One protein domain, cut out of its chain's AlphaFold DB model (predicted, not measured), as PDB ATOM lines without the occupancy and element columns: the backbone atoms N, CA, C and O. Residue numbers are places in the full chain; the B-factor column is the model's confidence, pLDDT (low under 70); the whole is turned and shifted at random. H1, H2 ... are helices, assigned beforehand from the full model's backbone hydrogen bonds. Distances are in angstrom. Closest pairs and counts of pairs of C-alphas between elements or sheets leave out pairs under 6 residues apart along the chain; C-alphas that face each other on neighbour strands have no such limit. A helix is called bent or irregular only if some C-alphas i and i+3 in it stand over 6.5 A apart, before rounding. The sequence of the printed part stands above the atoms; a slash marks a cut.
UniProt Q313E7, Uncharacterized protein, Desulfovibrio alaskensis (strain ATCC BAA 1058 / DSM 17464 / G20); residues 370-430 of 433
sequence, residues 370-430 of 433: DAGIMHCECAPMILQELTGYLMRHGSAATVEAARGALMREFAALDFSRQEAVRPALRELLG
ATOM      1  N   ASP A 370     -46.589  -9.914 -16.564       75.12
ATOM      2  CA  ASP A 370     -47.012  -8.522 -16.413       75.12
ATOM      3  C   ASP A 370     -46.822  -8.027 -14.970       75.12
ATOM      4  O   ASP A 370     -46.470  -6.873 -14.747       75.12
ATOM      5  N   ALA A 371     -46.995  -8.912 -13.984       76.44
ATOM      6  CA  ALA A 371     -46.718  -8.630 -12.578       76.44
ATOM      7  C   ALA A 371     -45.225  -8.719 -12.206       76.44
ATOM      8  O   ALA A 371     -44.866  -8.395 -11.077       76.44
ATOM      9  N   GLY A 372     -44.350  -9.189 -13.103       74.44
ATOM     10  CA  GLY A 372     -42.907  -9.299 -12.856       74.44
ATOM     11  C   GLY A 372     -42.501 -10.358 -11.822       74.44
ATOM     12  O   GLY A 372     -41.358 -10.373 -11.377       74.44
ATOM     13  N   ILE A 373     -43.405 -11.262 -11.434       79.19
ATOM     14  CA  ILE A 373     -43.181 -12.258 -10.364       79.19
ATOM     15  C   ILE A 373     -42.977 -13.684 -10.885       79.19
ATOM     16  O   ILE A 373     -42.847 -14.632 -10.107       79.19
ATOM     17  N   MET A 374     -42.939 -13.877 -12.208       79.12
ATOM     18  CA  MET A 374     -42.801 -15.210 -12.797       79.12
ATOM     19  C   MET A 374     -41.541 -15.945 -12.317       79.12
ATOM     20  O   MET A 374     -41.578 -17.172 -12.181       79.12
ATOM     21  N   HIS A 375     -40.427 -15.235 -12.104       75.75
ATOM     22  CA  HIS A 375     -39.182 -15.810 -11.584       75.75
ATOM     23  C   HIS A 375     -39.381 -16.459 -10.212       75.75
ATOM     24  O   HIS A 375     -39.049 -17.636 -10.072       75.75
ATOM     25  N   CYS A 376     -40.050 -15.783  -9.278       76.25
ATOM     26  CA  CYS A 376     -40.369 -16.327  -7.958       76.25
ATOM     27  C   CYS A 376     -41.281 -17.558  -8.029       76.25
ATOM     28  O   CYS A 376     -40.989 -18.586  -7.419       76.25
ATOM     29  N   GLU A 377     -42.373 -17.491  -8.796       81.38
ATOM     30  CA  GLU A 377     -43.380 -18.565  -8.794       81.38
ATOM     31  C   GLU A 377     -42.892 -19.869  -9.426       81.38
ATOM     32  O   GLU A 377     -43.333 -20.967  -9.081       81.38
ATOM     33  N   CYS A 378     -41.985 -19.766 -10.390       82.75
ATOM     34  CA  CYS A 378     -41.520 -20.930 -11.126       82.75
ATOM     35  C   CYS A 378     -40.225 -21.529 -10.575       82.75
ATOM     36  O   CYS A 378     -39.939 -22.688 -10.887       82.75
ATOM     37  N   ALA A 379     -39.441 -20.769  -9.804       85.19
ATOM     38  CA  ALA A 379     -38.139 -21.207  -9.312       85.19
ATOM     39  C   ALA A 379     -38.191 -22.542  -8.540       85.19
ATOM     40  O   ALA A 379     -37.400 -23.423  -8.882       85.19
ATOM     41  N   PRO A 380     -39.150 -22.791  -7.618       88.00
ATOM     42  CA  PRO A 380     -39.190 -24.050  -6.871       88.00
ATOM     43  C   PRO A 380     -39.322 -25.276  -7.774       88.00
ATOM     44  O   PRO A 380     -38.578 -26.246  -7.648       88.00
ATOM     45  N   MET A 381     -40.233 -25.195  -8.745       87.06
ATOM     46  CA  MET A 381     -40.484 -26.281  -9.690       87.06
ATOM     47  C   MET A 381     -39.261 -26.546 -10.569       87.06
ATOM     48  O   MET A 381     -38.937 -27.684 -10.876       87.06
ATOM     49  N   ILE A 382     -38.558 -25.493 -10.977       88.81
ATOM     50  CA  ILE A 382     -37.381 -25.633 -11.834       88.81
ATOM     51  C   ILE A 382     -36.225 -26.282 -11.080       88.81
ATOM     52  O   ILE A 382     -35.568 -27.156 -11.641       88.81
ATOM     53  N   LEU A 383     -36.022 -25.920  -9.811       91.88
ATOM     54  CA  LEU A 383     -35.025 -26.577  -8.968       91.88
ATOM     55  C   LEU A 383     -35.362 -28.049  -8.738       91.88
ATOM     56  O   LEU A 383     -34.469 -28.886  -8.837       91.88
ATOM     57  N   GLN A 384     -36.630 -28.382  -8.488       91.06
ATOM     58  CA  GLN A 384     -37.069 -29.772  -8.335       91.06
ATOM     59  C   GLN A 384     -36.819 -30.595  -9.607       91.06
ATOM     60  O   GLN A 384     -36.217 -31.663  -9.530       91.06
ATOM     61  N   GLU A 385     -37.215 -30.089 -10.778       90.56
ATOM     62  CA  GLU A 385     -37.028 -30.792 -12.056       90.56
ATOM     63  C   GLU A 385     -35.547 -30.960 -12.417       90.56
ATOM     64  O   GLU A 385     -35.126 -32.044 -12.823       90.56
ATOM     65  N   LEU A 386     -34.730 -29.918 -12.226       94.38
ATOM     66  CA  LEU A 386     -33.288 -30.012 -12.452       94.38
ATOM     67  C   LEU A 386     -32.645 -31.015 -11.487       94.38
ATOM     68  O   LEU A 386     -31.852 -31.849 -11.912       94.38
ATOM     69  N   THR A 387     -33.018 -30.986 -10.209       94.38
ATOM     70  CA  THR A 387     -32.527 -31.941  -9.204       94.38
ATOM     71  C   THR A 387     -32.903 -33.375  -9.577       94.38
ATOM     72  O   THR A 387     -32.044 -34.257  -9.602       94.38
ATOM     73  N   GLY A 388     -34.158 -33.601  -9.975       93.06
ATOM     74  CA  GLY A 388     -34.629 -34.904 -10.441       93.06
ATOM     75  C   GLY A 388     -33.952 -35.374 -11.733       93.06
ATOM     76  O   GLY A 388     -33.782 -36.578 -11.929       93.06
ATOM     77  N   TYR A 389     -33.546 -34.460 -12.619       94.44
ATOM     78  CA  TYR A 389     -32.695 -34.788 -13.764       94.44
ATOM     79  C   TYR A 389     -31.294 -35.206 -13.314       94.44
ATOM     80  O   TYR A 389     -30.813 -36.260 -13.721       94.44
ATOM     81  N   LEU A 390     -30.656 -34.418 -12.446       95.69
ATOM     82  CA  LEU A 390     -29.290 -34.658 -11.975       95.69
ATOM     83  C   LEU A 390     -29.151 -36.012 -11.277       95.69
ATOM     84  O   LEU A 390     -28.186 -36.722 -11.528       95.69
ATOM     85  N   MET A 391     -30.140 -36.400 -10.471       93.75
ATOM     86  CA  MET A 391     -30.143 -37.699  -9.795       93.75
ATOM     87  C   MET A 391     -30.313 -38.888 -10.750       93.75
ATOM     88  O   MET A 391     -29.763 -39.957 -10.503       93.75
ATOM     89  N   ARG A 392     -31.108 -38.730 -11.818       92.69
ATOM     90  CA  ARG A 392     -31.467 -39.837 -12.724       92.69
ATOM     91  C   ARG A 392     -30.544 -39.966 -13.931       92.69
ATOM     92  O   ARG A 392     -30.368 -41.068 -14.445       92.69
ATOM     93  N   HIS A 393     -30.012 -38.849 -14.413       92.88
ATOM     94  CA  HIS A 393     -29.357 -38.752 -15.718       92.88
ATOM     95  C   HIS A 393     -28.047 -37.959 -15.690       92.88
ATOM     96  O   HIS A 393     -27.233 -38.127 -16.596       92.88
ATOM     97  N   GLY A 394     -27.846 -37.093 -14.690       92.94
ATOM     98  CA  GLY A 394     -26.685 -36.212 -14.628       92.94
ATOM     99  C   GLY A 394     -25.382 -36.980 -14.428       92.94
ATOM    100  O   GLY A 394     -25.282 -37.848 -13.560       92.94
ATOM    101  N   SER A 395     -24.351 -36.635 -15.199       94.94
ATOM    102  CA  SER A 395     -23.005 -37.144 -14.925       94.94
ATOM    103  C   SER A 395     -22.451 -36.547 -13.626       94.94
ATOM    104  O   SER A 395     -22.848 -35.459 -13.207       94.94
ATOM    105  N   ALA A 396     -21.473 -37.212 -13.002       95.06
ATOM    106  CA  ALA A 396     -20.828 -36.696 -11.788       95.06
ATOM    107  C   ALA A 396     -20.271 -35.270 -11.976       95.06
ATOM    108  O   ALA A 396     -20.387 -34.432 -11.085       95.06
ATOM    109  N   ALA A 397     -19.730 -34.966 -13.162       94.75
ATOM    110  CA  ALA A 397     -19.244 -33.630 -13.495       94.75
ATOM    111  C   ALA A 397     -20.377 -32.591 -13.586       94.75
ATOM    112  O   ALA A 397     -20.177 -31.433 -13.224       94.75
ATOM    113  N   THR A 398     -21.556 -32.985 -14.069       95.38
ATOM    114  CA  THR A 398     -22.737 -32.114 -14.146       95.38
ATOM    115  C   THR A 398     -23.345 -31.875 -12.770       95.38
ATOM    116  O   THR A 398     -23.695 -30.739 -12.453       95.38
ATOM    117  N   VAL A 399     -23.419 -32.911 -11.929       95.69
ATOM    118  CA  VAL A 399     -23.856 -32.787 -10.530       95.69
ATOM    119  C   VAL A 399     -22.955 -31.813  -9.777       95.69
ATOM    120  O   VAL A 399     -23.458 -30.918  -9.100       95.69
ATOM    121  N   GLU A 400     -21.637 -31.929  -9.941       94.38
ATOM    122  CA  GLU A 400     -20.688 -31.027  -9.292       94.38
ATOM    123  C   GLU A 400     -20.848 -29.578  -9.772       94.38
ATOM    124  O   GLU A 400     -20.962 -28.663  -8.956       94.38
ATOM    125  N   ALA A 401     -20.978 -29.368 -11.087       93.94
ATOM    126  CA  ALA A 401     -21.257 -28.046 -11.652       93.94
ATOM    127  C   ALA A 401     -22.572 -27.436 -11.129       93.94
ATOM    128  O   ALA A 401     -22.685 -26.216 -11.004       93.94
ATOM    129  N   ALA A 402     -23.566 -28.269 -10.804       94.44
ATOM    130  CA  ALA A 402     -24.861 -27.815 -10.316       94.44
ATOM    131  C   ALA A 402     -24.842 -27.354  -8.855       94.44
ATOM    132  O   ALA A 402     -25.626 -26.471  -8.505       94.44
ATOM    133  N   ARG A 403     -23.975 -27.918  -7.998       91.19
ATOM    134  CA  ARG A 403     -24.028 -27.718  -6.533       91.19
ATOM    135  C   ARG A 403     -24.104 -26.246  -6.142       91.19
ATOM    136  O   ARG A 403     -25.021 -25.838  -5.432       91.19
ATOM    137  N   GLY A 404     -23.159 -25.445  -6.632       89.56
ATOM    138  CA  GLY A 404     -23.089 -24.021  -6.311       89.56
ATOM    139  C   GLY A 404     -24.311 -23.245  -6.803       89.56
ATOM    140  O   GLY A 404     -24.844 -22.415  -6.071       89.56
ATOM    141  N   ALA A 405     -24.780 -23.532  -8.020       90.56
ATOM    142  CA  ALA A 405     -25.942 -22.865  -8.599       90.56
ATOM    143  C   ALA A 405     -27.232 -23.209  -7.839       90.56
ATOM    144  O   ALA A 405     -27.963 -22.305  -7.448       90.56
ATOM    145  N   LEU A 406     -27.464 -24.490  -7.534       92.00
ATOM    146  CA  LEU A 406     -28.633 -24.943  -6.772       92.00
ATOM    147  C   LEU A 406     -28.704 -24.300  -5.383       92.00
ATOM    148  O   LEU A 406     -29.772 -23.855  -4.975       92.00
ATOM    149  N   MET A 407     -27.575 -24.212  -4.668       90.44
ATOM    150  CA  MET A 407     -27.537 -23.580  -3.344       90.44
ATOM    151  C   MET A 407     -27.842 -22.081  -3.406       90.44
ATOM    152  O   MET A 407     -28.599 -21.586  -2.573       90.44
ATOM    153  N   ARG A 408     -27.288 -21.360  -4.393       90.94
ATOM    154  CA  ARG A 408     -27.562 -19.924  -4.574       90.94
ATOM    155  C   ARG A 408     -29.041 -19.664  -4.842       90.94
ATOM    156  O   ARG A 408     -29.631 -18.803  -4.201       90.94
ATOM    157  N   GLU A 409     -29.636 -20.424  -5.754       90.31
ATOM    158  CA  GLU A 409     -31.051 -20.264  -6.104       90.31
ATOM    159  C   GLU A 409     -31.971 -20.670  -4.954       90.31
ATOM    160  O   GLU A 409     -32.960 -19.994  -4.697       90.31
ATOM    161  N   PHE A 410     -31.634 -21.733  -4.219       91.88
ATOM    162  CA  PHE A 410     -32.377 -22.133  -3.028       91.88
ATOM    163  C   PHE A 410     -32.368 -21.040  -1.952       91.88
ATOM    164  O   PHE A 410     -33.414 -20.731  -1.387       91.88
ATOM    165  N   ALA A 411     -31.210 -20.422  -1.697       91.75
ATOM    166  CA  ALA A 411     -31.080 -19.343  -0.719       91.75
ATOM    167  C   ALA A 411     -31.872 -18.080  -1.105       91.75
ATOM    168  O   ALA A 411     -32.266 -17.321  -0.225       91.75
ATOM    169  N   ALA A 412     -32.129 -17.870  -2.400       88.94
ATOM    170  CA  ALA A 412     -32.936 -16.759  -2.900       88.94
ATOM    171  C   ALA A 412     -34.457 -16.982  -2.756       88.94
ATOM    172  O   ALA A 412     -35.232 -16.043  -2.944       88.94
ATOM    173  N   LEU A 413     -34.904 -18.202  -2.435       89.50
ATOM    174  CA  LEU A 413     -36.316 -18.506  -2.195       89.50
ATOM    175  C   LEU A 413     -36.756 -18.068  -0.793       89.50
ATOM    176  O   LEU A 413     -35.986 -18.152   0.162       89.50
ATOM    177  N   ASP A 414     -38.030 -17.698  -0.646       90.50
ATOM    178  CA  ASP A 414     -38.647 -17.556   0.676       90.50
ATOM    179  C   ASP A 414     -38.784 -18.904   1.402       90.50
ATOM    180  O   ASP A 414     -38.692 -19.977   0.803       90.50
ATOM    181  N   PHE A 415     -39.057 -18.845   2.706       90.62
ATOM    182  CA  PHE A 415     -39.141 -20.022   3.569       90.62
ATOM    183  C   PHE A 415     -40.140 -21.086   3.076       90.62
ATOM    184  O   PHE A 415     -39.815 -22.270   3.047       90.62
ATOM    185  N   SER A 416     -41.339 -20.681   2.643       89.94
ATOM    186  CA  SER A 416     -42.374 -21.616   2.177       89.94
ATOM    187  C   SER A 416     -41.921 -22.363   0.919       89.94
ATOM    188  O   SER A 416     -42.056 -23.583   0.799       89.94
ATOM    189  N   ARG A 417     -41.303 -21.634  -0.013       90.94
ATOM    190  CA  ARG A 417     -40.744 -22.181  -1.250       90.94
ATOM    191  C   ARG A 417     -39.517 -23.053  -0.996       90.94
ATOM    192  O   ARG A 417     -39.364 -24.073  -1.666       90.94
ATOM    193  N   GLN A 418     -38.676 -22.698  -0.025       92.94
ATOM    194  CA  GLN A 418     -37.555 -23.535   0.404       92.94
ATOM    195  C   GLN A 418     -38.042 -24.893   0.914       92.94
ATOM    196  O   GLN A 418     -37.517 -25.918   0.484       92.94
ATOM    197  N   GLU A 419     -39.077 -24.932   1.757       93.19
ATOM    198  CA  GLU A 419     -39.613 -26.195   2.284       93.19
ATOM    199  C   GLU A 419     -40.113 -27.136   1.181       93.19
ATOM    200  O   GLU A 419     -39.902 -28.346   1.260       93.19
ATOM    201  N   ALA A 420     -40.683 -26.601   0.099       89.69
ATOM    202  CA  ALA A 420     -41.101 -27.412  -1.044       89.69
ATOM    203  C   ALA A 420     -39.918 -28.061  -1.795       89.69
ATOM    204  O   ALA A 420     -40.036 -29.179  -2.300       89.69
ATOM    205  N   VAL A 421     -38.775 -27.378  -1.897       92.25
ATOM    206  CA  VAL A 421     -37.605 -27.841  -2.672       92.25
ATOM    207  C   VAL A 421     -36.642 -28.677  -1.825       92.25
ATOM    208  O   VAL A 421     -35.962 -29.563  -2.351       92.25
ATOM    209  N   ARG A 422     -36.593 -28.427  -0.509       93.50
ATOM    210  CA  ARG A 422     -35.628 -29.018   0.428       93.50
ATOM    211  C   ARG A 422     -35.524 -30.547   0.340       93.50
ATOM    212  O   ARG A 422     -34.390 -31.020   0.335       93.50
ATOM    213  N   PRO A 423     -36.618 -31.331   0.232       93.31
ATOM    214  CA  PRO A 423     -36.513 -32.787   0.149       93.31
ATOM    215  C   PRO A 423     -35.677 -33.259  -1.046       93.31
ATOM    216  O   PRO A 423     -34.765 -34.061  -0.867       93.31
ATOM    217  N   ALA A 424     -35.923 -32.697  -2.235       91.50
ATOM    218  CA  ALA A 424     -35.194 -33.063  -3.446       91.50
ATOM    219  C   ALA A 424     -33.702 -32.706  -3.330       91.50
ATOM    220  O   ALA A 424     -32.832 -33.509  -3.661       91.50
ATOM    221  N   LEU A 425     -33.389 -31.511  -2.813       92.75
ATOM    222  CA  LEU A 425     -31.996 -31.087  -2.640       92.75
ATOM    223  C   LEU A 425     -31.258 -31.897  -1.573       92.75
ATOM    224  O   LEU A 425     -30.084 -32.193  -1.771       92.75
ATOM    225  N   ARG A 426     -31.920 -32.302  -0.482       93.25
ATOM    226  CA  ARG A 426     -31.336 -33.214   0.517       93.25
ATOM    227  C   ARG A 426     -30.976 -34.562  -0.081       93.25
ATOM    228  O   ARG A 426     -29.927 -35.109   0.247       93.25
ATOM    229  N   GLU A 427     -31.829 -35.083  -0.952       93.06
ATOM    230  CA  GLU A 427     -31.590 -36.361  -1.617       93.06
ATOM    231  C   GLU A 427     -30.372 -36.295  -2.551       93.06
ATOM    232  O   GLU A 427     -29.517 -37.177  -2.511       93.06
ATOM    233  N   LEU A 428     -30.232 -35.213  -3.327       91.94
ATOM    234  CA  LEU A 428     -29.096 -35.023  -4.235       91.94
ATOM    235  C   LEU A 428     -27.791 -34.637  -3.512       91.94
ATOM    236  O   LEU A 428     -26.715 -35.138  -3.843       91.94
ATOM    237  N   LEU A 429     -27.853 -33.685  -2.577       89.62
ATOM    238  CA  LEU A 429     -26.670 -33.060  -1.973       89.62
ATOM    239  C   LEU A 429     -26.220 -33.750  -0.680       89.62
ATOM    240  O   LEU A 429     -25.068 -33.560  -0.278       89.62
ATOM    241  N   GLY A 430     -27.084 -34.568  -0.080       87.12
ATOM    242  CA  GLY A 430     -26.840 -35.326   1.141       87.12
ATOM    243  C   GLY A 430     -27.456 -34.696   2.401       87.12
ATOM    244  O   GLY A 430     -27.897 -33.548   2.395       87.12
TER     245      GLY A 430
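This is residues 370 to 430 of the 433 residues of an uncharacterized protein of Desulfovibrio alaskensis (strain ATCC BAA 1058 / DSM 17464 / G20) (UniProt Q313E7). Three helices make an up-and-down bundle, each running against the one before it, with their centres at the corners of a triangle and each helix touching the other two. Two tight turns join them, and at the beginning residues 370 to 375, of which 374 and 375 belong to H1, stick out from the bundle. The printed part has 61 residues with three named helices, H1, H2 and H3 in that order along the chain, and no named strand; the class is all helix. The whole is compact, with a radius of gyration of the C-alphas of 11.8 A, and elongated, with spans of 38 by 21 by 18 A.

Begin at Asp 370 and go on to C-alpha 374 at (-42.801, -15.210, -12.797), where H1 begins; it holds residues 374 to 392 and is 27.1 A long from first to last C-alpha. It has a kink of 35 degrees near residue 381 and is irregular, with C-alphas 377 and 380 standing 7.2 A apart. Find C-alpha 396 at (-20.828, -36.696, -11.788); from there H2 runs through residues 396 to 411, 23.0 A long, with a kink of 34 degrees near residue 404. H2 is only just irregular, with C-alphas 401 and 404 standing 6.9 A apart. H3 holds residues 415 to 429, is 18.9 A long and ends at C-alpha 429 at (-26.670, -33.060, -1.973). It too is irregular, with C-alphas 420 and 423 standing 7.2 A apart.

Look first at H1 and H2, a helical hairpin: they touch, the closest C-alphas being those of Leu 390 and Val 399, 5.9 A apart. Their lines stand at a shallow tilt of 27 degrees, opposite ways. H2 and H3 form the second helical hairpin and touch, with the C-alphas of Phe 410 and Gln 418 closest at 6.4 A. Their tilt is a shallow one of 17 degrees, opposite ways. H1 and H3 touch with 15 pairs of C-alphas within 8 A, the closest being those of Pro 380 and Val 421 at 5.9 A. They run the same way at a shallow tilt of 16 degrees. Along the backbones, 13 of 15 O i to N i+4 pairs are within hydrogen-bond range in H1, 10 of 12 in H2 and 9 of 11 in H3.

The two C-alphas farthest apart are those of Asp 370 and Ala 396, at 38.7 A. The printed part has no cut, and the links from H1 to H2 and from H2 to H3 are tight, with 3 residues in each. The mean pLDDT of the printed part is 89.8, and no printed residue is under 70.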